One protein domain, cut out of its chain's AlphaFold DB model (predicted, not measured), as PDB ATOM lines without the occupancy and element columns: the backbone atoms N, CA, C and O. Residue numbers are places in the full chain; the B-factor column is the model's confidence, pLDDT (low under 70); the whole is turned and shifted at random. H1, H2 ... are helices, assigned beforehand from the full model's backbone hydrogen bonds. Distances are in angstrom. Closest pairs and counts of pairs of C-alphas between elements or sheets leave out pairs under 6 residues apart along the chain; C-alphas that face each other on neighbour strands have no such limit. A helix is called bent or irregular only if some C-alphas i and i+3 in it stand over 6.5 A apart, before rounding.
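What this domain is: This is residues 159 to 216 of the 216 residues of an uncharacterized protein of Escherichia coli (UniProt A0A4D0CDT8). What shape does the model have? The longest helix, H3, is an arm that reaches away from a helical hairpin made by H1 and H2, which stand side by side and run opposite ways. Residues 197 to 203 and 205 to 216 stick out, and most of these belong to H3. What is it made of? The printed part has 58 residues, with three named helices in the order H1, H2, H3 and no named strand, and its class is all helix. How is it spread in space? The whole is extended, with a radius of gyration of the C-alphas of 18.0 A, and it spans 56 by 19 by 12 A along its three main axes, with the hairpin and the arm one after the other along the longest.

Where its parts are: Where is the longest helix? H3 is residues 198 to 215, 26.1 A from first to last C-alpha, beginning at C-alpha 198 at (356.349, 421.716, 351.979) and ending at C-alpha 215 at (348.972, 411.131, 329.240). Which helix comes before it? H2 is residues 178 to 194, 24.7 A from first to last C-alpha. Where does the first helix lie? H1 is residues 159 to 173, 21.0 A long by the same measure, with C-alpha 159 at (365.930, 402.060, 355.980). None of the three helices is bent or irregular.

How they stand to each other: What does H3 touch? H3 touches no helix: it is apart from H1 and apart from H2. How do H1 and H2 stand to each other? They touch, with 7 pairs of C-alphas within 8 A, and their closest C-alphas are those of Leu 167 and Val 184, 6.5 A apart. They form a helical hairpin, at a shallow tilt of 18 degrees, opposite ways, and their centres are 11.4 A apart. What do the backbone N and O atoms show? In H1 every O i to N i+4 pair is within hydrogen-bond range; in H2 it is 12 of 13 pairs and in H3 13 of 14.

The domain as a whole: How large is the whole? The two C-alphas farthest apart are those of Asp 176 and Glu 216, at 57.0 A. Without the stretches that stand free, residues 172 to 179, 197 to 203 and 205 to 216, the remaining 31 residues span 36 by 17 by 9 A. Is there a cut or a long link? The printed part has no cut, and the links from H1 to H2 and from H2 to H3 are both tight, with 4 and 3 residues between the helices. Where is confidence low? The mean pLDDT of the printed part is 91.2, and no printed residue is under 70.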
ATOM      1  N   ASN A 159     364.848 401.609 355.098       85.81
ATOM      2  CA  ASN A 159     365.930 402.060 355.980       85.81
ATOM      3  C   ASN A 159     365.472 403.123 357.000       85.81
ATOM      4  O   ASN A 159     365.961 403.150 358.133       85.81
ATOM      5  N   LEU A 160     364.508 403.979 356.636       88.44
ATOM      6  CA  LEU A 160     363.915 404.952 357.561       88.44
ATOM      7  C   LEU A 160     363.082 404.239 358.627       88.44
ATOM      8  O   LEU A 160     363.292 404.456 359.816       88.44
ATOM      9  N   GLN A 161     362.204 403.321 358.224       88.62
ATOM     10  CA  GLN A 161     361.404 402.535 359.163       88.62
ATOM     11  C   GLN A 161     362.290 401.696 360.097       88.62
ATOM     12  O   GLN A 161     362.074 401.666 361.309       88.62
ATOM     13  N   ARG A 162     363.323 401.054 359.544       88.31
ATOM     14  CA  ARG A 162     364.281 400.236 360.290       88.31
ATOM     15  C   ARG A 162     365.032 401.051 361.343       88.31
ATOM     16  O   ARG A 162     365.179 400.596 362.473       88.31
ATOM     17  N   SER A 163     365.489 402.252 360.991       90.38
ATOM     18  CA  SER A 163     366.202 403.125 361.932       90.38
ATOM     19  C   SER A 163     365.300 403.641 363.058       90.38
ATOM     20  O   SER A 163     365.737 403.635 364.207       90.38
ATOM     21  N   VAL A 164     364.030 403.971 362.782       92.44
ATOM     22  CA  VAL A 164     363.046 404.305 363.833       92.44
ATOM     23  C   VAL A 164     362.840 403.139 364.796       92.44
ATOM     24  O   VAL A 164     362.860 403.340 366.008       92.44
ATOM     25  N   GLN A 165     362.677 401.918 364.280       91.50
ATOM     26  CA  GLN A 165     362.503 400.728 365.119       91.50
ATOM     27  C   GLN A 165     363.707 400.498 366.043       91.50
ATOM     28  O   GLN A 165     363.522 400.218 367.225       91.50
ATOM     29  N   LEU A 166     364.933 400.659 365.532       92.44
ATOM     30  CA  LEU A 166     366.151 400.540 366.341       92.44
ATOM     31  C   LEU A 166     366.226 401.621 367.425       92.44
ATOM     32  O   LEU A 166     366.548 401.317 368.572       92.44
ATOM     33  N   LEU A 167     365.894 402.872 367.093       94.38
ATOM     34  CA  LEU A 167     365.854 403.960 368.074       94.38
ATOM     35  C   LEU A 167     364.801 403.704 369.154       94.38
ATOM     36  O   LEU A 167     365.088 403.878 370.334       94.38
ATOM     37  N   GLN A 168     363.620 403.212 368.777       94.19
ATOM     38  CA  GLN A 168     362.573 402.860 369.733       94.19
ATOM     39  C   GLN A 168     363.016 401.725 370.668       94.19
ATOM     40  O   GLN A 168     362.786 401.804 371.872       94.19
ATOM     41  N   GLN A 169     363.703 400.704 370.146       92.75
ATOM     42  CA  GLN A 169     364.291 399.648 370.977       92.75
ATOM     43  C   GLN A 169     365.311 400.213 371.970       92.75
ATOM     44  O   GLN A 169     365.275 399.856 373.145       92.75
ATOM     45  N   LEU A 170     366.183 401.126 371.535       93.81
ATOM     46  CA  LEU A 170     367.158 401.768 372.421       93.81
ATOM     47  C   LEU A 170     366.496 402.641 373.489       93.81
ATOM     48  O   LEU A 170     366.929 402.601 374.634       93.81
ATOM     49  N   MET A 171     365.436 403.376 373.147       94.12
ATOM     50  CA  MET A 171     364.671 404.170 374.115       94.12
ATOM     51  C   MET A 171     363.978 403.294 375.165       94.12
ATOM     52  O   MET A 171     363.883 403.685 376.321       94.12
ATOM     53  N   VAL A 172     363.511 402.102 374.781       94.94
ATOM     54  CA  VAL A 172     362.909 401.144 375.722       94.94
ATOM     55  C   VAL A 172     363.971 400.495 376.614       94.94
ATOM     56  O   VAL A 172     363.739 400.313 377.806       94.94
ATOM     57  N   LEU A 173     365.132 400.142 376.055       92.81
ATOM     58  CA  LEU A 173     366.214 399.481 376.795       92.81
ATOM     59  C   LEU A 173     367.001 400.444 377.697       92.81
ATOM     60  O   LEU A 173     367.503 400.030 378.740       92.81
ATOM     61  N   PHE A 174     367.120 401.711 377.300       94.88
ATOM     62  CA  PHE A 174     367.940 402.725 377.966       94.88
ATOM     63  C   PHE A 174     367.214 404.087 378.033       94.88
ATOM     64  O   PHE A 174     367.674 405.051 377.415       94.88
ATOM     65  N   PRO A 175     366.094 404.193 378.775       93.12
ATOM     66  CA  PRO A 175     365.225 405.375 378.756       93.12
ATOM     67  C   PRO A 175     365.910 406.668 379.225       93.12
ATOM     68  O   PRO A 175     365.680 407.721 378.641       93.12
ATOM     69  N   ASP A 176     366.802 406.590 380.216       95.31
ATOM     70  CA  ASP A 176     367.461 407.762 380.814       95.31
ATOM     71  C   ASP A 176     368.871 408.024 380.250       95.31
ATOM     72  O   ASP A 176     369.672 408.750 380.843       95.31
ATOM     73  N   ASN A 177     369.225 407.404 379.119       96.06
ATOM     74  CA  ASN A 177     370.557 407.553 378.541       96.06
ATOM     75  C   ASN A 177     370.623 408.787 377.616       96.06
ATOM     76  O   ASN A 177     370.042 408.761 376.525       96.06
ATOM     77  N   PRO A 178     371.392 409.841 377.964       94.88
ATOM     78  CA  PRO A 178     371.438 411.078 377.178       94.88
ATOM     79  C   PRO A 178     371.972 410.863 375.756       94.88
ATOM     80  O   PRO A 178     371.593 411.584 374.836       94.88
ATOM     81  N   ARG A 179     372.802 409.836 375.543       96.44
ATOM     82  CA  ARG A 179     373.332 409.493 374.219       96.44
ATOM     83  C   ARG A 179     372.255 408.920 373.298       96.44
ATOM     84  O   ARG A 179     372.307 409.146 372.094       96.44
ATOM     85  N   VAL A 180     371.279 408.189 373.842       96.38
ATOM     86  CA  VAL A 180     370.137 407.688 373.058       96.38
ATOM     87  C   VAL A 180     369.253 408.855 372.630       96.38
ATOM     88  O   VAL A 180     368.871 408.921 371.463       96.38
ATOM     89  N   GLN A 181     369.009 409.815 373.525       95.56
ATOM     90  CA  GLN A 181     368.262 411.029 373.193       95.56
ATOM     91  C   GLN A 181     368.954 411.834 372.081       95.56
ATOM     92  O   GLN A 181     368.322 412.190 371.088       95.56
ATOM     93  N   GLU A 182     370.271 412.022 372.183       97.12
ATOM     94  CA  GLU A 182     371.061 412.690 371.145       97.12
ATOM     95  C   GLU A 182     370.965 411.965 369.788       97.12
ATOM     96  O   GLU A 182     370.826 412.599 368.739       97.12
ATOM     97  N   MET A 183     371.004 410.627 369.783       95.94
ATOM     98  CA  MET A 183     370.833 409.834 368.560       95.94
ATOM     99  C   MET A 183     369.456 410.045 367.920       95.94
ATOM    100  O   MET A 183     369.376 410.164 366.694       95.94
ATOM    101  N   VAL A 184     368.391 410.107 368.724       95.56
ATOM    102  CA  VAL A 184     367.027 410.384 368.248       95.56
ATOM    103  C   VAL A 184     366.948 411.776 367.623       95.56
ATOM    104  O   VAL A 184     366.469 411.908 366.493       95.56
ATOM    105  N   ASP A 185     367.476 412.794 368.302       96.31
ATOM    106  CA  ASP A 185     367.453 414.181 367.826       96.31
ATOM    107  C   ASP A 185     368.238 414.339 366.512       96.31
ATOM    108  O   ASP A 185     367.746 414.917 365.533       96.31
ATOM    109  N   ASN A 186     369.438 413.754 366.448       95.75
ATOM    110  CA  ASN A 186     370.279 413.757 365.250       95.75
ATOM    111  C   ASN A 186     369.606 413.039 364.075       95.75
ATOM    112  O   ASN A 186     369.609 413.543 362.944       95.75
ATOM    113  N   TRP A 187     369.001 411.879 364.334       95.25
ATOM    114  CA  TRP A 187     368.259 411.144 363.318       95.25
ATOM    115  C   TRP A 187     367.067 411.958 362.805       95.25
ATOM    116  O   TRP A 187     366.906 412.097 361.592       95.25
ATOM    117  N   GLN A 188     366.280 412.565 363.697       94.19
ATOM    118  CA  GLN A 188     365.104 413.351 363.325       94.19
ATOM    119  C   GLN A 188     365.487 414.579 362.490       94.19
ATOM    120  O   GLN A 188     364.838 414.876 361.483       94.19
ATOM    121  N   LYS A 189     366.572 415.269 362.862       92.94
ATOM    122  CA  LYS A 189     367.132 416.379 362.079       92.94
ATOM    123  C   LYS A 189     367.530 415.923 360.673       92.94
ATOM    124  O   LYS A 189     367.171 416.575 359.696       92.94
ATOM    125  N   SER A 190     368.220 414.788 360.570       90.25
ATOM    126  CA  SER A 190     368.651 414.215 359.291       90.25
ATOM    127  C   SER A 190     367.489 413.690 358.434       90.25
ATOM    128  O   SER A 190     367.554 413.713 357.204       90.25
ATOM    129  N   ALA A 191     366.419 413.196 359.057       90.06
ATOM    130  CA  ALA A 191     365.209 412.783 358.356       90.06
ATOM    131  C   ALA A 191     364.484 414.000 357.763       90.06
ATOM    132  O   ALA A 191     364.183 414.013 356.572       90.06
ATOM    133  N   ARG A 192     364.293 415.061 358.559       87.81
ATOM    134  CA  ARG A 192     363.666 416.315 358.108       87.81
ATOM    135  C   ARG A 192     364.453 417.004 356.998       87.81
ATOM    136  O   ARG A 192     363.849 417.477 356.049       87.81
ATOM    137  N   SER A 193     365.786 417.021 357.071       86.12
ATOM    138  CA  SER A 193     366.613 417.657 356.034       86.12
ATOM    139  C   SER A 193     366.567 416.944 354.679       86.12
ATOM    140  O   SER A 193     366.977 417.519 353.679       86.12
ATOM    141  N   ARG A 194     366.144 415.674 354.651       84.00
ATOM    142  CA  ARG A 194     365.984 414.871 353.429       84.00
ATOM    143  C   ARG A 194     364.536 414.797 352.953       84.00
ATOM    144  O   ARG A 194     364.292 414.281 351.866       84.00
ATOM    145  N   ALA A 195     363.589 415.267 353.762       84.81
ATOM    146  CA  ALA A 195     362.201 415.368 353.355       84.81
ATOM    147  C   ALA A 195     362.054 416.460 352.290       84.81
ATOM    148  O   ALA A 195     362.793 417.445 352.278       84.81
ATOM    149  N   LEU A 196     361.091 416.269 351.390       83.19
ATOM    150  CA  LEU A 196     360.730 417.294 350.426       83.19
ATOM    151  C   LEU A 196     360.152 418.499 351.196       83.19
ATOM    152  O   LEU A 196     359.252 418.281 352.010       83.19
ATOM    153  N   PRO A 197     360.655 419.732 350.979       83.62
ATOM    154  CA  PRO A 197     360.073 420.927 351.583       83.62
ATOM    155  C   PRO A 197     358.589 421.035 351.241       83.62
ATOM    156  O   PRO A 197     358.169 420.624 350.157       83.62
ATOM    157  N   GLU A 198     357.801 421.605 352.146       81.06
ATOM    158  CA  GLU A 198     356.349 421.716 351.979       81.06
ATOM    159  C   GLU A 198     355.993 422.519 350.717       81.06
ATOM    160  O   GLU A 198     355.095 422.152 349.959       81.06
ATOM    161  N   GLU A 199     356.797 423.532 350.392       80.56
ATOM    162  CA  GLU A 199     356.657 424.331 349.174       80.56
ATOM    163  C   GLU A 199     356.898 423.500 347.902       80.56
ATOM    164  O   GLU A 199     356.231 423.684 346.883       80.56
ATOM    165  N   ALA A 200     357.836 422.551 347.958       83.12
ATOM    166  CA  ALA A 200     358.146 421.659 346.845       83.12
ATOM    167  C   ALA A 200     357.149 420.492 346.732       83.12
ATOM    168  O   ALA A 200     356.977 419.955 345.637       83.12
ATOM    169  N   MET A 201     356.454 420.122 347.817       86.44
ATOM    170  CA  MET A 201     355.374 419.125 347.781       86.44
ATOM    171  C   MET A 201     354.203 419.589 346.914       86.44
ATOM    172  O   MET A 201     353.726 418.816 346.080       86.44
ATOM    173  N   THR A 202     353.770 420.845 347.060       87.81
ATOM    174  CA  THR A 202     352.669 421.390 346.250       87.81
ATOM    175  C   THR A 202     353.053 421.462 344.773       87.81
ATOM    176  O   THR A 202     352.313 420.962 343.926       87.81
ATOM    177  N   GLY A 203     354.246 421.981 344.456       88.25
ATOM    178  CA  GLY A 203     354.737 422.043 343.074       88.25
ATOM    179  C   GLY A 203     354.915 420.663 342.429       88.25
ATOM    180  O   GLY A 203     354.615 420.483 341.248       88.25
ATOM    181  N   TRP A 204     355.351 419.664 343.201       90.19
ATOM    182  CA  TRP A 204     355.442 418.282 342.733       90.19
ATOM    183  C   TRP A 204     354.062 417.679 342.440       90.19
ATOM    184  O   TRP A 204     353.883 417.067 341.388       90.19
ATOM    185  N   ASN A 205     353.080 417.882 343.324       90.62
ATOM    186  CA  ASN A 205     351.719 417.373 343.140       90.62
ATOM    187  C   ASN A 205     351.041 417.999 341.909       90.62
ATOM    188  O   ASN A 205     350.497 417.288 341.062       90.62
ATOM    189  N   GLU A 206     351.138 419.322 341.757       93.44
ATOM    190  CA  GLU A 206     350.634 420.019 340.568       93.44
ATOM    191  C   GLU A 206     351.320 419.530 339.287       93.44
ATOM    192  O   GLU A 206     350.652 419.281 338.282       93.44
ATOM    193  N   GLY A 207     352.644 419.350 339.321       93.44
ATOM    194  CA  GLY A 207     353.406 418.796 338.206       93.44
ATOM    195  C   GLY A 207     352.938 417.391 337.823       93.44
ATOM    196  O   GLY A 207     352.662 417.140 336.652       93.44
ATOM    197  N   MET A 208     352.785 416.495 338.802       94.19
ATOM    198  CA  MET A 208     352.314 415.124 338.578       94.19
ATOM    199  C   MET A 208     350.886 415.092 338.021       94.19
ATOM    200  O   MET A 208     350.608 414.352 337.079       94.19
ATOM    201  N   THR A 209     350.008 415.950 338.544       95.25
ATOM    202  CA  THR A 209     348.629 416.109 338.056       95.25
ATOM    203  C   THR A 209     348.611 416.555 336.590       95.25
ATOM    204  O   THR A 209     347.878 415.996 335.778       95.25
ATOM    205  N   ARG A 210     349.458 417.521 336.205       94.44
ATOM    206  CA  ARG A 210     349.575 417.959 334.801       94.44
ATOM    207  C   ARG A 210     350.141 416.878 333.887       94.44
ATOM    208  O   ARG A 210     349.698 416.770 332.750       94.44
ATOM    209  N   LEU A 211     351.108 416.090 334.360       97.00
ATOM    210  CA  LEU A 211     351.644 414.962 333.593       97.00
ATOM    211  C   LEU A 211     350.580 413.889 333.343       97.00
ATOM    212  O   LEU A 211     350.532 413.351 332.242       97.00
ATOM    213  N   GLN A 212     349.710 413.615 334.319       93.69
ATOM    214  CA  GLN A 212     348.575 412.704 334.133       93.69
ATOM    215  C   GLN A 212     347.599 413.223 333.074       93.69
ATOM    216  O   GLN A 212     347.233 412.467 332.184       93.69
ATOM    217  N   LEU A 213     347.267 414.517 333.103       95.44
ATOM    218  CA  LEU A 213     346.388 415.144 332.104       95.44
ATOM    219  C   LEU A 213     346.954 415.130 330.674       95.44
ATOM    220  O   LEU A 213     346.190 415.227 329.727       95.44
ATOM    221  N   LEU A 214     348.280 415.069 330.509       95.75
ATOM    222  CA  LEU A 214     348.935 414.979 329.197       95.75
ATOM    223  C   LEU A 214     349.083 413.536 328.694       95.75
ATOM    224  O   LEU A 214     349.428 413.333 327.532       95.75
ATOM    225  N   ALA A 215     348.919 412.550 329.578       89.06
ATOM    226  CA  ALA A 215     348.972 411.131 329.240       89.06
ATOM    227  C   ALA A 215     347.595 410.565 328.831       89.06
ATOM    228  O   ALA A 215     347.533 409.419 328.382       89.06
ATOM    229  N   GLU A 216     346.533 411.360 328.993       70.69
ATOM    230  CA  GLU A 216     345.173 411.130 328.477       70.69
ATOM    231  C   GLU A 216     344.983 411.773 327.096       70.69
ATOM    232  O   GLU A 216     344.331 411.125 326.244       70.69
TER     233      GLU A 216